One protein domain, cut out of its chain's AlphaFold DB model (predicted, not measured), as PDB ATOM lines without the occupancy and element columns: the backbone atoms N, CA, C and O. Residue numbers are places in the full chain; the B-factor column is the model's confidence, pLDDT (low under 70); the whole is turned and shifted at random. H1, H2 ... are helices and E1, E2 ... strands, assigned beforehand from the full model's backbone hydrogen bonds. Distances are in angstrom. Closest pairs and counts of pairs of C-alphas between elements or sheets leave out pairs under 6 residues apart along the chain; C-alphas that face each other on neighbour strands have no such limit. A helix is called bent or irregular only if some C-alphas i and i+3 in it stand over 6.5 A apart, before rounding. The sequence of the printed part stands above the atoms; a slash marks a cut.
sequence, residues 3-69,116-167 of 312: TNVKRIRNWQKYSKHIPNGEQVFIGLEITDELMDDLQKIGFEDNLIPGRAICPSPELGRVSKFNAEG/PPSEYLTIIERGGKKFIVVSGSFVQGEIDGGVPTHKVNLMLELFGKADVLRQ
ATOM      1  N   THR A   3      14.721  28.146  11.465       83.38
ATOM      2  CA  THR A   3      13.811  29.169  10.916       83.38
ATOM      3  C   THR A   3      13.357  30.133  12.016       83.38
ATOM      4  O   THR A   3      13.655  29.929  13.195       83.38
ATOM      5  N   ASN A   4      12.643  31.203  11.645       80.94
ATOM      6  CA  ASN A   4      12.016  32.164  12.569       80.94
ATOM      7  C   ASN A   4      12.986  32.909  13.506       80.94
ATOM      8  O   ASN A   4      12.578  33.502  14.506       80.94
ATOM      9  N   VAL A   5      14.278  32.923  13.179       88.75
ATOM     10  CA  VAL A   5      15.304  33.673  13.906       88.75
ATOM     11  C   VAL A   5      16.141  34.482  12.929       88.75
ATOM     12  O   VAL A   5      16.555  33.987  11.890       88.75
ATOM     13  N   LYS A   6      16.447  35.735  13.281       88.50
ATOM     14  CA  LYS A   6      17.307  36.590  12.441       88.50
ATOM     15  C   LYS A   6      18.783  36.188  12.496       88.50
ATOM     16  O   LYS A   6      19.547  36.540  11.609       88.50
ATOM     17  N   ARG A   7      19.206  35.565  13.601       91.81
ATOM     18  CA  ARG A   7      20.580  35.108  13.846       91.81
ATOM     19  C   ARG A   7      20.648  34.192  15.058       91.81
ATOM     20  O   ARG A   7      19.889  34.359  16.017       91.81
ATOM     21  N   ILE A   8      21.642  33.321  15.067       92.31
ATOM     22  CA  ILE A   8      22.051  32.521  16.212       92.31
ATOM     23  C   ILE A   8      23.300  33.123  16.870       92.31
ATOM     24  O   ILE A   8      24.124  33.773  16.226       92.31
ATOM     25  N   ARG A   9      23.422  32.944  18.189       89.75
ATOM     26  CA  ARG A   9      24.588  33.404  18.972       89.75
ATOM     27  C   ARG A   9      25.569  32.286  19.307       89.75
ATOM     28  O   ARG A   9      26.702  32.570  19.662       89.75
ATOM     29  N   ASN A  10      25.092  31.048  19.286       86.94
ATOM     30  CA  ASN A  10      25.811  29.892  19.784       86.94
ATOM     31  C   ASN A  10      25.354  28.677  18.970       86.94
ATOM     32  O   ASN A  10      24.182  28.295  19.037       86.94
ATOM     33  N   TRP A  11      26.277  28.123  18.185       87.25
ATOM     34  CA  TRP A  11      26.074  26.922  17.379       87.25
ATOM     35  C   TRP A  11      25.725  25.699  18.230       87.25
ATOM     36  O   TRP A  11      24.826  24.944  17.871       87.25
ATOM     37  N   GLN A  12      26.348  25.555  19.402       84.31
ATOM     38  CA  GLN A  12      26.172  24.398  20.281       84.31
ATOM     39  C   GLN A  12      24.715  24.196  20.710       84.31
ATOM     40  O   GLN A  12      24.297  23.064  20.931       84.31
ATOM     41  N   LYS A  13      23.900  25.259  20.790       82.75
ATOM     42  CA  LYS A  13      22.452  25.132  21.039       82.75
ATOM     43  C   LYS A  13      21.734  24.371  19.917       82.75
ATOM     44  O   LYS A  13      20.802  23.624  20.203       82.75
ATOM     45  N   TYR A  14      22.155  24.574  18.673       80.25
ATOM     46  CA  TYR A  14      21.525  24.021  17.476       80.25
ATOM     47  C   TYR A  14      22.167  22.709  17.024       80.25
ATOM     48  O   TYR A  14      21.540  21.982  16.271       80.25
ATOM     49  N   SER A  15      23.355  22.361  17.524       80.38
ATOM     50  CA  SER A  15      24.102  21.171  17.105       80.38
ATOM     51  C   SER A  15      24.069  20.004  18.097       80.38
ATOM     52  O   SER A  15      24.738  19.008  17.868       80.38
ATOM     53  N   LYS A  16      23.320  20.093  19.211       78.19
ATOM     54  CA  LYS A  16      23.312  19.051  20.269       78.19
ATOM     55  C   LYS A  16      22.913  17.655  19.785       78.19
ATOM     56  O   LYS A  16      23.269  16.667  20.409       78.19
ATOM     57  N   HIS A  17      22.122  17.597  18.722       76.69
ATOM     58  CA  HIS A  17      21.605  16.365  18.129       76.69
ATOM     59  C   HIS A  17      22.553  15.774  17.069       76.69
ATOM     60  O   HIS A  17      22.233  14.763  16.442       76.69
ATOM     61  N   ILE A  18      23.686  16.435  16.822       80.25
ATOM     62  CA  ILE A  18      24.712  16.020  15.871       80.25
ATOM     63  C   ILE A  18      25.854  15.411  16.691       80.25
ATOM     64  O   ILE A  18      26.437  16.119  17.518       80.25
ATOM     65  N   PRO A  19      26.159  14.118  16.506       78.38
ATOM     66  CA  PRO A  19      27.309  13.484  17.133       78.38
ATOM     67  C   PRO A  19      28.619  14.211  16.809       78.38
ATOM     68  O   PRO A  19      28.822  14.698  15.696       78.38
ATOM     69  N   ASN A  20      29.524  14.271  17.785       83.25
ATOM     70  CA  ASN A  20      30.881  14.753  17.536       83.25
ATOM     71  C   ASN A  20      31.593  13.812  16.552       83.25
ATOM     72  O   ASN A  20      31.395  12.600  16.610       83.25
ATOM     73  N   GLY A  21      32.416  14.371  15.666       82.25
ATOM     74  CA  GLY A  21      33.094  13.624  14.603       82.25
ATOM     75  C   GLY A  21      32.298  13.510  13.297       82.25
ATOM     76  O   GLY A  21      32.858  13.088  12.289       82.25
ATOM     77  N   GLU A  22      31.022  13.913  13.260       81.81
ATOM     78  CA  GLU A  22      30.260  13.934  12.007       81.81
ATOM     79  C   GLU A  22      30.637  15.124  11.118       81.81
ATOM     80  O   GLU A  22      30.731  16.267  11.576       81.81
ATOM     81  N   GLN A  23      30.787  14.848   9.822       85.12
ATOM     82  CA  GLN A  23      30.990  15.857   8.791       85.12
ATOM     83  C   GLN A  23      29.648  16.461   8.368       85.12
ATOM     84  O   GLN A  23      28.728  15.761   7.934       85.12
ATOM     85  N   VAL A  24      29.542  17.782   8.488       85.69
ATOM     86  CA  VAL A  24      28.304  18.525   8.246       85.69
ATOM     87  C   VAL A  24      28.514  19.706   7.311       85.69
ATOM     88  O   VAL A  24      29.579  20.328   7.273       85.69
ATOM     89  N   PHE A  25      27.455  20.039   6.581       87.50
ATOM     90  CA  PHE A  25      27.345  21.213   5.725       87.50
ATOM     91  C   PHE A  25      26.198  22.092   6.212       87.50
ATOM     92  O   PHE A  25      25.217  21.608   6.777       87.50
ATOM     93  N   ILE A  26      26.304  23.393   5.957       90.25
ATOM     94  CA  ILE A  26      25.216  24.340   6.199       90.25
ATOM     95  C   ILE A  26      24.674  24.764   4.842       90.25
ATOM     96  O   ILE A  26      25.428  25.277   4.016       90.25
ATOM     97  N   GLY A  27      23.389  24.531   4.598       91.44
ATOM     98  CA  GLY A  27      22.805  24.742   3.279       91.44
ATOM     99  C   GLY A  27      21.295  24.568   3.238       91.44
ATOM    100  O   GLY A  27      20.655  24.352   4.266       91.44
ATOM    101  N   LEU A  28      20.736  24.689   2.038       91.06
ATOM    102  CA  LEU A  28      19.320  24.490   1.736       91.06
ATOM    103  C   LEU A  28      19.174  23.738   0.413       91.06
ATOM    104  O   LEU A  28      19.982  23.920  -0.498       91.06
ATOM    105  N   GLU A  29      18.122  22.930   0.297       90.50
ATOM    106  CA  GLU A  29      17.638  22.474  -1.009       90.50
ATOM    107  C   GLU A  29      17.127  23.689  -1.791       90.50
ATOM    108  O   GLU A  29      16.426  24.534  -1.229       90.50
ATOM    109  N   ILE A  30      17.511  23.799  -3.062       90.69
ATOM    110  CA  ILE A  30      17.038  24.867  -3.939       90.69
ATOM    111  C   ILE A  30      15.613  24.525  -4.364       90.69
ATOM    112  O   ILE A  30      15.380  23.532  -5.049       90.69
ATOM    113  N   THR A  31      14.677  25.368  -3.945       88.88
ATOM    114  CA  THR A  31      13.271  25.340  -4.347       88.88
ATOM    115  C   THR A  31      12.943  26.604  -5.136       88.88
ATOM    116  O   THR A  31      13.680  27.589  -5.049       88.88
ATOM    117  N   ASP A  32      11.822  26.611  -5.858       87.62
ATOM    118  CA  ASP A  32      11.396  27.770  -6.659       87.62
ATOM    119  C   ASP A  32      11.290  29.060  -5.825       87.62
ATOM    120  O   ASP A  32      11.627  30.145  -6.288       87.62
ATOM    121  N   GLU A  33      10.922  28.938  -4.545       90.06
ATOM    122  CA  GLU A  33      10.852  30.055  -3.592       90.06
ATOM    123  C   GLU A  33      12.199  30.758  -3.352       90.06
ATOM    124  O   GLU A  33      12.221  31.903  -2.909       90.06
ATOM    125  N   LEU A  34      13.323  30.069  -3.574       89.88
ATOM    126  CA  LEU A  34      14.664  30.608  -3.339       89.88
ATOM    127  C   LEU A  34      15.249  31.305  -4.573       89.88
ATOM    128  O   LEU A  34      16.304  31.932  -4.460       89.88
ATOM    129  N   MET A  35      14.601  31.206  -5.736       88.44
ATOM    130  CA  MET A  35      15.149  31.698  -7.005       88.44
ATOM    131  C   MET A  35      15.379  33.209  -6.993       88.44
ATOM    132  O   MET A  35      16.465  33.662  -7.358       88.44
ATOM    133  N   ASP A  36      14.423  33.982  -6.474       86.81
ATOM    134  CA  ASP A  36      14.547  35.440  -6.356       86.81
ATOM    135  C   ASP A  36      15.747  35.845  -5.489       86.81
ATOM    136  O   ASP A  36      16.461  36.805  -5.789       86.81
ATOM    137  N   ASP A  37      15.993  35.121  -4.397       88.75
ATOM    138  CA  ASP A  37      17.107  35.410  -3.493       88.75
ATOM    139  C   ASP A  37      18.448  34.978  -4.101       88.75
ATOM    140  O   ASP A  37      19.435  35.711  -4.000       88.75
ATOM    141  N   LEU A  38      18.484  33.848  -4.815       87.50
ATOM    142  CA  LEU A  38      19.657  33.398  -5.570       87.50
ATOM    143  C   LEU A  38      20.061  34.409  -6.653       87.50
ATOM    144  O   LEU A  38      21.246  34.742  -6.762       87.50
ATOM    145  N   GLN A  39      19.096  34.966  -7.389       83.69
ATOM    146  CA  GLN A  39      19.348  36.021  -8.374       83.69
ATOM    147  C   GLN A  39      19.887  37.303  -7.722       83.69
ATOM    148  O   GLN A  39      20.859  37.883  -8.211       83.69
ATOM    149  N   LYS A  40      19.324  37.732  -6.580       81.75
ATOM    150  CA  LYS A  40      19.836  38.895  -5.818       81.75
ATOM    151  C   LYS A  40      21.276  38.694  -5.346       81.75
ATOM    152  O   LYS A  40      22.050  39.655  -5.309       81.75
ATOM    153  N   ILE A  41      21.634  37.465  -4.974       82.19
ATOM    154  CA  ILE A  41      23.004  37.101  -4.593       82.19
ATOM    155  C   ILE A  41      23.944  37.165  -5.804       82.19
ATOM    156  O   ILE A  41      25.097  37.571  -5.650       82.19
ATOM    157  N   GLY A  42      23.442  36.840  -6.997       77.19
ATOM    158  CA  GLY A  42      24.169  36.924  -8.265       77.19
ATOM    159  C   GLY A  42      24.276  35.601  -9.024       77.19
ATOM    160  O   GLY A  42      25.085  35.507  -9.946       77.19
ATOM    161  N   PHE A  43      23.512  34.575  -8.635       79.12
ATOM    162  CA  PHE A  43      23.425  33.336  -9.404       79.12
ATOM    163  C   PHE A  43      22.549  33.521 -10.647       79.12
ATOM    164  O   PHE A  43      21.561  34.249 -10.624       79.12
ATOM    165  N   GLU A  44      22.933  32.846 -11.728       76.25
ATOM    166  CA  GLU A  44      22.165  32.773 -12.973       76.25
ATOM    167  C   GLU A  44      21.106  31.663 -12.901       76.25
ATOM    168  O   GLU A  44      21.261  30.690 -12.157       76.25
ATOM    169  N   ASP A  45      20.072  31.758 -13.739       75.12
ATOM    170  CA  ASP A  45      18.943  30.813 -13.766       75.12
ATOM    171  C   ASP A  45      19.355  29.372 -14.095       75.12
ATOM    172  O   ASP A  45      18.724  28.410 -13.661       75.12
ATOM    173  N   ASN A  46      20.450  29.200 -14.839       76.31
ATOM    174  CA  ASN A  46      20.984  27.886 -15.198       76.31
ATOM    175  C   ASN A  46      21.538  27.103 -13.982       76.31
ATOM    176  O   ASN A  46      21.727  25.886 -14.085       76.31
ATOM    177  N   LEU A  47      21.752  27.766 -12.830       81.81
ATOM    178  CA  LEU A  47      22.204  27.201 -11.552       81.81
ATOM    179  C   LEU A  47      23.248  26.089 -11.729       81.81
ATOM    180  O   LEU A  47      23.011  24.929 -11.378       81.81
ATOM    181  N   ILE A  48      24.378  26.431 -12.346       79.06
ATOM    182  CA  ILE A  48      25.428  25.470 -12.698       79.06
ATOM    183  C   ILE A  48      26.071  24.899 -11.417       79.06
ATOM    184  O   ILE A  48      26.596  25.674 -10.609       79.06
ATOM    185  N   PRO A  49      26.084  23.566 -11.214       80.06
ATOM    186  CA  PRO A  49      26.793  22.955 -10.092       80.06
ATOM    187  C   PRO A  49      28.284  23.313 -10.093       80.06
ATOM    188  O   PRO A  49      28.937  23.346 -11.134       80.06
ATOM    189  N   GLY A  50      28.839  23.598  -8.918       72.06
ATOM    190  CA  GLY A  50      30.216  24.065  -8.743       72.06
ATOM    191  C   GLY A  50      30.393  25.574  -8.894       72.06
ATOM    192  O   GLY A  50      31.456  26.095  -8.545       72.06
ATOM    193  N   ARG A  51      29.365  26.297  -9.359       77.12
ATOM    194  CA  ARG A  51      29.356  27.759  -9.316       77.12
ATOM    195  C   ARG A  51      29.338  28.202  -7.858       77.12
ATOM    196  O   ARG A  51      28.475  27.777  -7.088       77.12
ATOM    197  N   ALA A  52      30.282  29.069  -7.512       77.38
ATOM    198  CA  ALA A  52      30.426  29.610  -6.175       77.38
ATOM    199  C   ALA A  52      30.443  31.136  -6.202       77.38
ATOM    200  O   ALA A  52      31.103  31.727  -7.053       77.38
ATOM    201  N   ILE A  53      29.733  31.762  -5.265       79.00
ATOM    202  CA  ILE A  53      29.600  33.216  -5.140       79.00
ATOM    203  C   ILE A  53      29.818  33.611  -3.684       79.00
ATOM    204  O   ILE A  53      29.214  33.032  -2.782       79.00
ATOM    205  N   CYS A  54      30.665  34.608  -3.436       81.19
ATOM    206  CA  CYS A  54      30.777  35.208  -2.108       81.19
ATOM    207  C   CYS A  54      29.672  36.266  -1.949       81.19
ATOM    208  O   CYS A  54      29.625  37.202  -2.755       81.19
ATOM    209  N   PRO A  55      28.787  36.154  -0.940       83.19
ATOM    210  CA  PRO A  55      27.697  37.103  -0.745       83.19
ATOM    211  C   PRO A  55      28.178  38.549  -0.651       83.19
ATOM    212  O   PRO A  55      29.121  38.864   0.078       83.19
ATOM    213  N   SER A  56      27.492  39.443  -1.363       75.81
ATOM    214  CA  SER A  56      27.833  40.863  -1.381       75.81
ATOM    215  C   SER A  56      27.687  41.518   0.000       75.81
ATOM    216  O   SER A  56      26.693  41.276   0.691       75.81
ATOM    217  N   PRO A  57      28.594  42.443   0.375       73.69
ATOM    218  CA  PRO A  57      28.480  43.205   1.618       73.69
ATOM    219  C   PRO A  57      27.235  44.107   1.682       73.69
ATOM    220  O   PRO A  57      26.874  44.576   2.761       73.69
ATOM    221  N   GLU A  58      26.572  44.354   0.550       76.81
ATOM    222  CA  GLU A  58      25.348  45.157   0.462       76.81
ATOM    223  C   GLU A  58      24.102  44.381   0.922       76.81
ATOM    224  O   GLU A  58      23.112  45.002   1.302       76.81
ATOM    225  N   LEU A  59      24.157  43.041   0.933       80.19
ATOM    226  CA  LEU A  59      23.018  42.186   1.300       80.19
ATOM    227  C   LEU A  59      22.696  42.261   2.796       80.19
ATOM    228  O   LEU A  59      21.540  42.137   3.194       80.19
ATOM    229  N   GLY A  60      23.700  42.517   3.636       87.19
ATOM    230  CA  GLY A  60      23.487  42.682   5.065       87.19
ATOM    231  C   GLY A  60      24.766  42.711   5.894       87.19
ATOM    232  O   GLY A  60      25.885  42.778   5.389       87.19
ATOM    233  N   ARG A  61      24.606  42.721   7.220       89.38
ATOM    234  CA  ARG A  61      25.723  42.898   8.165       89.38
ATOM    235  C   ARG A  61      26.604  41.656   8.256       89.38
ATOM    236  O   ARG A  61      27.802  41.800   8.492       89.38
ATOM    237  N   VAL A  62      26.020  40.465   8.134       92.69
ATOM    238  CA  VAL A  62      26.751  39.195   8.177       92.69
ATOM    239  C   VAL A  62      27.518  39.006   6.878       92.69
ATOM    240  O   VAL A  62      28.704  38.709   6.934       92.69
ATOM    241  N   SER A  63      26.893  39.289   5.737       87.69
ATOM    242  CA  SER A  63      27.516  39.294   4.411       87.69
ATOM    243  C   SER A  63      28.624  40.343   4.331       87.69
ATOM    244  O   SER A  63      29.715  40.061   3.845       87.69
ATOM    245  N   LYS A  64      28.419  41.523   4.933       83.44
ATOM    246  CA  LYS A  64      29.473  42.534   5.073       83.44
ATOM    247  C   LYS A  64      30.661  42.030   5.876       83.44
ATOM    248  O   LYS A  64      31.797  42.182   5.443       83.44
ATOM    249  N   PHE A  65      30.416  41.410   7.028       88.12
ATOM    250  CA  PHE A  65      31.488  40.797   7.806       88.12
ATOM    251  C   PHE A  65      32.158  39.642   7.042       88.12
ATOM    252  O   PHE A  65      33.374  39.512   7.102       88.12
ATOM    253  N   ASN A  66      31.385  38.857   6.289       87.50
ATOM    254  CA  ASN A  66      31.873  37.759   5.466       87.50
ATOM    255  C   ASN A  66      32.849  38.234   4.385       87.50
ATOM    256  O   ASN A  66      33.889  37.614   4.217       87.50
ATOM    257  N   ALA A  67      32.527  39.327   3.690       76.25
ATOM    258  CA  ALA A  67      33.320  39.844   2.577       76.25
ATOM    259  C   ALA A  67      34.444  40.801   3.014       76.25
ATOM    260  O   ALA A  67      35.548  40.756   2.476       76.25
ATOM    261  N   GLU A  68      34.186  41.679   3.989       76.50
ATOM    262  CA  GLU A  68      35.099  42.774   4.358       76.50
ATOM    263  C   GLU A  68      35.782  42.588   5.718       76.50
ATOM    264  O   GLU A  68      36.734  43.304   6.040       76.50
ATOM    265  N   GLY A  69      35.295  41.663   6.545       84.06
ATOM    266  CA  GLY A  69      35.720  41.529   7.929       84.06
ATOM    267  C   GLY A  69      35.152  42.658   8.780       84.06
ATOM    268  O   GLY A  69      34.090  43.225   8.502       84.06
ATOM    269  N   PRO A 116      37.955  38.853   7.236       79.38
ATOM    270  CA  PRO A 116      36.726  38.296   6.693       79.38
ATOM    271  C   PRO A 116      36.776  36.765   6.649       79.38
ATOM    272  O   PRO A 116      37.724  36.216   6.082       79.38
ATOM    273  N   PRO A 117      35.730  36.068   7.128       83.12
ATOM    274  CA  PRO A 117      35.589  34.625   6.932       83.12
ATOM    275  C   PRO A 117      35.616  34.189   5.461       83.12
ATOM    276  O   PRO A 117      36.081  33.098   5.165       83.12
ATOM    277  N   SER A 118      35.167  35.050   4.538       81.19
ATOM    278  CA  SER A 118      35.214  34.823   3.084       81.19
ATOM    279  C   SER A 118      34.540  33.526   2.633       81.19
ATOM    280  O   SER A 118      35.003  32.848   1.717       81.19
ATOM    281  N   GLU A 119      33.425  33.180   3.273       85.44
ATOM    282  CA  GLU A 119      32.654  31.990   2.939       85.44
ATOM    283  C   GLU A 119      31.896  32.192   1.624       85.44
ATOM    284  O   GLU A 119      31.212  33.201   1.429       85.44
ATOM    285  N   TYR A 120      31.982  31.210   0.735       84.75
ATOM    286  CA  TYR A 120      31.272  31.209  -0.542       84.75
ATOM    287  C   TYR A 120      29.979  30.413  -0.432       84.75
ATOM    288  O   TYR A 120      29.954  29.375   0.220       84.75
ATOM    289  N   LEU A 121      28.928  30.820  -1.128       88.00
ATOM    290  CA  LEU A 121      27.806  29.939  -1.423       88.00
ATOM    291  C   LEU A 121      28.130  29.147  -2.682       88.00
ATOM    292  O   LEU A 121      28.516  29.752  -3.676       88.00
ATOM    293  N   THR A 122      27.964  27.832  -2.656       85.94
ATOM    294  CA  THR A 122      28.229  26.947  -3.791       85.94
ATOM    295  C   THR A 122      26.977  26.159  -4.133       85.94
ATOM    296  O   THR A 122      26.335  25.599  -3.242       85.94
ATOM    297  N   ILE A 123      26.642  26.099  -5.420       85.75
ATOM    298  CA  ILE A 123      25.594  25.203  -5.910       85.75
ATOM    299  C   ILE A 123      26.181  23.802  -6.018       85.75
ATOM    300  O   ILE A 123      27.202  23.595  -6.672       85.75
ATOM    301  N   ILE A 124      25.525  22.830  -5.405       84.69
ATOM    302  CA  ILE A 124      25.839  21.412  -5.563       84.69
ATOM    303  C   ILE A 124      24.606  20.687  -6.082       84.69
ATOM    304  O   ILE A 124      23.480  21.116  -5.844       84.69
ATOM    305  N   GLU A 125      24.808  19.584  -6.785       84.69
ATOM    306  CA  GLU A 125      23.722  18.740  -7.267       84.69
ATOM    307  C   GLU A 125      23.864  17.341  -6.689       84.69
ATOM    308  O   GLU A 125      24.961  16.788  -6.610       84.69
ATOM    309  N   ARG A 126      22.739  16.779  -6.252       76.88
ATOM    310  CA  ARG A 126      22.679  15.459  -5.655       76.88
ATOM    311  C   ARG A 126      21.297  14.843  -5.841       76.88
ATOM    312  O   ARG A 126      20.292  15.429  -5.453       76.88
ATOM    313  N   GLY A 127      21.252  13.623  -6.379       75.38
ATOM    314  CA  GLY A 127      19.999  12.877  -6.549       75.38
ATOM    315  C   GLY A 127      18.974  13.605  -7.426       75.38
ATOM    316  O   GLY A 127      17.784  13.544  -7.138       75.38
ATOM    317  N   GLY A 128      19.440  14.353  -8.436       81.38
ATOM    318  CA  GLY A 128      18.599  15.191  -9.303       81.38
ATOM    319  C   GLY A 128      18.071  16.472  -8.646       81.38
ATOM    320  O   GLY A 128      17.281  17.187  -9.255       81.38
ATOM    321  N   LYS A 129      18.490  16.772  -7.412       85.81
ATOM    322  CA  LYS A 129      18.141  17.993  -6.681       85.81
ATOM    323  C   LYS A 129      19.360  18.890  -6.539       85.81
ATOM    324  O   LYS A 129      20.468  18.407  -6.301       85.81
ATOM    325  N   LYS A 130      19.161  20.201  -6.636       88.44
ATOM    326  CA  LYS A 130      20.221  21.185  -6.403       88.44
ATOM    327  C   LYS A 130      20.136  21.723  -4.979       88.44
ATOM    328  O   LYS A 130      19.053  21.884  -4.430       88.44
ATOM    329  N   PHE A 131      21.284  22.012  -4.389       89.25
ATOM    330  CA  PHE A 131      21.409  22.601  -3.061       89.25
ATOM    331  C   PHE A 131      22.336  23.803  -3.132       89.25
ATOM    332  O   PHE A 131      23.300  23.813  -3.896       89.25
ATOM    333  N   ILE A 132      22.064  24.793  -2.294       90.81
ATOM    334  CA  ILE A 132      22.955  25.919  -2.048       90.81
ATOM    335  C   ILE A 132      23.607  25.712  -0.682       90.81
ATOM    336  O   ILE A 132      22.921  25.598   0.336       90.81
ATOM    337  N   VAL A 133      24.934  25.607  -0.654       90.38
ATOM    338  CA  VAL A 133      25.695  25.334   0.572       90.38
ATOM    339  C   VAL A 133      26.721  26.422   0.834       90.38
ATOM    340  O   VAL A 133      27.359  26.921  -0.089       90.38
ATOM    341  N   VAL A 134      26.923  26.768   2.102       88.31
ATOM    342  CA  VAL A 134      28.086  27.557   2.510       88.31
ATOM    343  C   VAL A 134      29.313  26.654   2.411       88.31
ATOM    344  O   VAL A 134      29.333  25.553   2.960       88.31
ATOM    345  N   SER A 135      30.311  27.101   1.662       73.94
ATOM    346  CA  SER A 135      31.427  26.291   1.182       73.94
ATOM    347  C   SER A 135      32.224  25.682   2.324       73.94
ATOM    348  O   SER A 135      32.438  26.309   3.357       73.94
ATOM    349  N   GLY A 136      32.685  24.450   2.120       70.94
ATOM    350  CA  GLY A 136      33.434  23.688   3.114       70.94
ATOM    351  C   GLY A 136      32.536  23.058   4.179       70.94
ATOM    352  O   GLY A 136      31.895  23.744   4.979       70.94
ATOM    353  N   SER A 137      32.550  21.730   4.228       80.75
ATOM    354  CA  SER A 137      32.087  20.991   5.397       80.75
ATOM    355  C   SER A 137      32.965  21.262   6.607       80.75
ATOM    356  O   SER A 137      34.135  21.618   6.467       80.75
ATOM    357  N   PHE A 138      32.444  20.968   7.785       83.75
ATOM    358  CA  PHE A 138      33.253  20.881   8.990       83.75
ATOM    359  C   PHE A 138      32.894  19.657   9.813       83.75
ATOM    360  O   PHE A 138      31.798  19.113   9.686       83.75
ATOM    361  N   VAL A 139      33.831  19.246  10.663       84.06
ATOM    362  CA  VAL A 139      33.631  18.154  11.608       84.06
ATOM    363  C   VAL A 139      33.077  18.717  12.911       84.06
ATOM    364  O   VAL A 139      33.625  19.653  13.505       84.06
ATOM    365  N   GLN A 140      31.949  18.170  13.351       82.00
ATOM    366  CA  GLN A 140      31.293  18.585  14.581       82.00
ATOM    367  C   GLN A 140      32.209  18.334  15.789       82.00
ATOM    368  O   GLN A 140      32.626  17.209  16.047       82.00
ATOM    369  N   GLY A 141      32.489  19.392  16.554       80.62
ATOM    370  CA  GLY A 141      33.319  19.331  17.763       80.62
ATOM    371  C   GLY A 141      34.811  19.613  17.554       80.62
ATOM    372  O   GLY A 141      35.503  19.824  18.543       80.62
ATOM    373  N   GLU A 142      35.293  19.690  16.309       83.94
ATOM    374  CA  GLU A 142      36.719  19.932  16.008       83.94
ATOM    375  C   GLU A 142      37.036  21.381  15.617       83.94
ATOM    376  O   GLU A 142      38.197  21.784  15.592       83.94
ATOM    377  N   ILE A 143      36.012  22.185  15.325       81.12
ATOM    378  CA  ILE A 143      36.174  23.580  14.910       81.12
ATOM    379  C   ILE A 143      35.653  24.561  15.961       81.12
ATOM    380  O   ILE A 143      34.717  24.262  16.711       81.12
ATOM    381  N   ASP A 144      36.224  25.771  15.979       83.31
ATOM    382  CA  ASP A 144      35.717  26.857  16.817       83.31
ATOM    383  C   ASP A 144      34.241  27.134  16.507       83.31
ATOM    384  O   ASP A 144      33.844  27.287  15.351       83.31
ATOM    385  N   GLY A 145      33.421  27.248  17.556       81.25
ATOM    386  CA  GLY A 145      31.974  27.435  17.430       81.25
ATOM    387  C   GLY A 145      31.565  28.741  16.740       81.25
ATOM    388  O   GLY A 145      30.412  28.864  16.315       81.25
ATOM    389  N   GLY A 146      32.478  29.707  16.587       86.62
ATOM    390  CA  GLY A 146      32.266  30.937  15.830       86.62
ATOM    391  C   GLY A 146      32.105  30.705  14.327       86.62
ATOM    392  O   GLY A 146      31.252  31.346  13.711       86.62
ATOM    393  N   VAL A 147      32.838  29.749  13.750       87.62
ATOM    394  CA  VAL A 147      32.760  29.397  12.322       87.62
ATOM    395  C   VAL A 147      31.370  28.875  11.921       87.62
ATOM    396  O   VAL A 147      30.730  29.497  11.071       87.62
ATOM    397  N   PRO A 148      30.807  27.819  12.540       90.06
ATOM    398  CA  PRO A 148      29.485  27.320  12.171       90.06
ATOM    399  C   PRO A 148      28.382  28.322  12.535       90.06
ATOM    400  O   PRO A 148      27.392  28.447  11.817       90.06
ATOM    401  N   THR A 149      28.582  29.117  13.595       93.06
ATOM    402  CA  THR A 149      27.697  30.242  13.928       93.06
ATOM    403  C   THR A 149      27.645  31.263  12.788       93.06
ATOM    404  O   THR A 149      26.562  31.737  12.443       93.06
ATOM    405  N   HIS A 150      28.792  31.601  12.188       93.62
ATOM    406  CA  HIS A 150      28.867  32.507  11.041       93.62
ATOM    407  C   HIS A 150      28.187  31.915   9.804       93.62
ATOM    408  O   HIS A 150      27.328  32.582   9.231       93.62
ATOM    409  N   LYS A 151      28.467  30.651   9.453       93.00
ATOM    410  CA  LYS A 151      27.844  29.973   8.297       93.00
ATOM    411  C   LYS A 151      26.315  29.948   8.386       93.00
ATOM    412  O   LYS A 151      25.634  30.298   7.425       93.00
ATOM    413  N   VAL A 152      25.759  29.614   9.553       93.00
ATOM    414  CA  VAL A 152      24.300  29.643   9.772       93.00
ATOM    415  C   VAL A 152      23.750  31.063   9.670       93.00
ATOM    416  O   VAL A 152      22.723  31.280   9.034       93.00
ATOM    417  N   ASN A 153      24.424  32.043  10.275       95.88
ATOM    418  CA  ASN A 153      23.984  33.437  10.213       95.88
ATOM    419  C   ASN A 153      24.019  34.006   8.792       95.88
ATOM    420  O   ASN A 153      23.189  34.855   8.479       95.88
ATOM    421  N   LEU A 154      24.944  33.542   7.949       93.69
ATOM    422  CA  LEU A 154      25.009  33.921   6.543       93.69
ATOM    423  C   LEU A 154      23.764  33.417   5.802       93.69
ATOM    424  O   LEU A 154      23.069  34.208   5.177       93.69
ATOM    425  N   MET A 155      23.404  32.142   5.969       94.31
ATOM    426  CA  MET A 155      22.183  31.577   5.374       94.31
ATOM    427  C   MET A 155      20.902  32.249   5.886       94.31
ATOM    428  O   MET A 155      20.013  32.557   5.099       94.31
ATOM    429  N   LEU A 156      20.816  32.531   7.190       94.06
ATOM    430  CA  LEU A 156      19.662  33.220   7.775       94.06
ATOM    431  C   LEU A 156      19.505  34.656   7.260       94.06
ATOM    432  O   LEU A 156      18.379  35.114   7.101       94.06
ATOM    433  N   GLU A 157      20.603  35.376   7.019       95.31
ATOM    434  CA  GLU A 157      20.546  36.727   6.449       95.31
ATOM    435  C   GLU A 157      20.087  36.710   4.987       95.31
ATOM    436  O   GLU A 157      19.341  37.594   4.577       95.31
ATOM    437  N   LEU A 158      20.513  35.698   4.231       92.19
ATOM    438  CA  LEU A 158      20.258  35.595   2.799       92.19
ATOM    439  C   LEU A 158      18.886  35.021   2.452       92.19
ATOM    440  O   LEU A 158      18.241  35.514   1.539       92.19
ATOM    441  N   PHE A 159      18.455  33.991   3.178       92.88
ATOM    442  CA  PHE A 159      17.271  33.199   2.834       92.88
ATOM    443  C   PHE A 159      16.231  33.158   3.963       92.88
ATOM    444  O   PHE A 159      15.191  32.517   3.833       92.88
ATOM    445  N   GLY A 160      16.520  33.745   5.132       90.62
ATOM    446  CA  GLY A 160      15.654  33.668   6.320       90.62
ATOM    447  C   GLY A 160      15.590  32.285   6.987       90.62
ATOM    448  O   GLY A 160      14.976  32.132   8.047       90.62
ATOM    449  N   LYS A 161      16.236  31.278   6.392       91.50
ATOM    450  CA  LYS A 161      16.270  29.884   6.838       91.50
ATOM    451  C   LYS A 161      17.651  29.278   6.599       91.50
ATOM    452  O   LYS A 161      18.400  29.724   5.737       91.50
ATOM    453  N   ALA A 162      18.003  28.272   7.391       89.94
ATOM    454  CA  ALA A 162      19.235  27.507   7.237       89.94
ATOM    455  C   ALA A 162      18.981  26.055   7.632       89.94
ATOM    456  O   ALA A 162      18.215  25.800   8.564       89.94
ATOM    457  N   ASP A 163      19.643  25.102   6.986       88.00
ATOM    458  CA  ASP A 163      19.614  23.712   7.422       88.00
ATOM    459  C   ASP A 163      21.011  23.126   7.588       88.00
ATOM    460  O   ASP A 163      22.003  23.669   7.095       88.00
ATOM    461  N   VAL A 164      21.073  22.032   8.344       86.88
ATOM    462  CA  VAL A 164      22.299  21.273   8.574       86.88
ATOM    463  C   VAL A 164      22.200  19.974   7.795       86.88
ATOM    464  O   VAL A 164      21.400  19.101   8.124       86.88
ATOM    465  N   LEU A 165      23.010  19.858   6.752       82.69
ATOM    466  CA  LEU A 165      23.037  18.709   5.861       82.69
ATOM    467  C   LEU A 165      24.150  17.764   6.323       82.69
ATOM    468  O   LEU A 165      25.290  18.190   6.521       82.69
ATOM    469  N   ARG A 166      23.825  16.485   6.511       76.25
ATOM    470  CA  ARG A 166      24.806  15.448   6.858       76.25
ATOM    471  C   ARG A 166      25.365  14.813   5.594       76.25
ATOM    472  O   ARG A 166      24.658  14.678   4.595       76.25
ATOM    473  N   GLN A 167      26.619  14.388   5.665       65.62
ATOM    474  CA  GLN A 167      27.159  13.427   4.718       65.62
ATOM    475  C   GLN A 167      26.618  12.054   5.098       65.62
ATOM    476  O   GLN A 167      27.106  11.425   6.031       65.62
TER     477      GLN A 167
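What this domain is: This is residues 3 to 69 and 116 to 167 of the 312 residues of an uncharacterized protein of Brevibacillus borstelensis AK1 (UniProt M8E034). A strongly twisted sheet of four strands has the long helix H3 lying along it over one face; H2 crosses H3 on its side away from the sheet, and H1 sits at H3's last residues. The printed part has 119 residues, ordered E1, H1, H2, E2, E3, H3, E4; the sheet E2 - E3 - E1 - E4 is antiparallel, the class mixed. It is compact and rounded: radius of gyration of the C-alphas 13.6 A, spans 37 by 34 by 25 A.

Where its parts are: After residues 3 to 22, with no named element, find C-alpha 23 at (30.990, 15.857, 8.791), where E1 runs to 29, 17.8 A. Next come H1, residues 32 to 41, irregular with C-alphas 33 and 36 7.1 A apart, and H2, residues 61 to 68. E2, residues 121 to 126, precedes E3, residues 129 to 139, 24.0 A, which bends by 76 degrees at residue 134. H3, residues 146 to 159, spans 20.0 A; E4, residues 163 to 166, ends at C-alpha 166, (24.806, 15.448, 6.858).

How they stand to each other: Look for N 122 and O 133 at 2.8 A in the hairpin E2 and E3, N 28 and O 132 at 2.9 A between E3 and E1, and N 25 and O 165 at 2.8 A between E1 and E4. H3 makes two layers with the sheet, a helix on one face, at a height over the sheet of 9.3 A; its closest C-alphas to E1 are Val 152 and Ile 26, 6.5 A. E3, H3, E4 form a split strand-helix-strand unit, E1 between its strands, with a right-handed crossover. H2 touches H3, C-alphas of Val 62 and Leu 154 closest at 5.8 A, at a steep tilt of 65 degrees, opposite ways. H1 only grazes the sheet and only just touches H3, at residues 158 to 159 alone, with 3 pairs of C-alphas within 8 A, the closest Asp 37 and Phe 159, 6.7 A. Every O i to N i+4 pair is within hydrogen-bond range in H2 and H3, and 4 of 6 in H1.

The domain as a whole: The C-alphas farthest apart, of Asn 20 and Asp 45, are 37.2 A apart. Residues 70 to 115 are not printed; C-alphas 69 and 116 are 3.6 A apart across the cut. The link H1 to H2 is long. Residue 167 alone has pLDDT under 70.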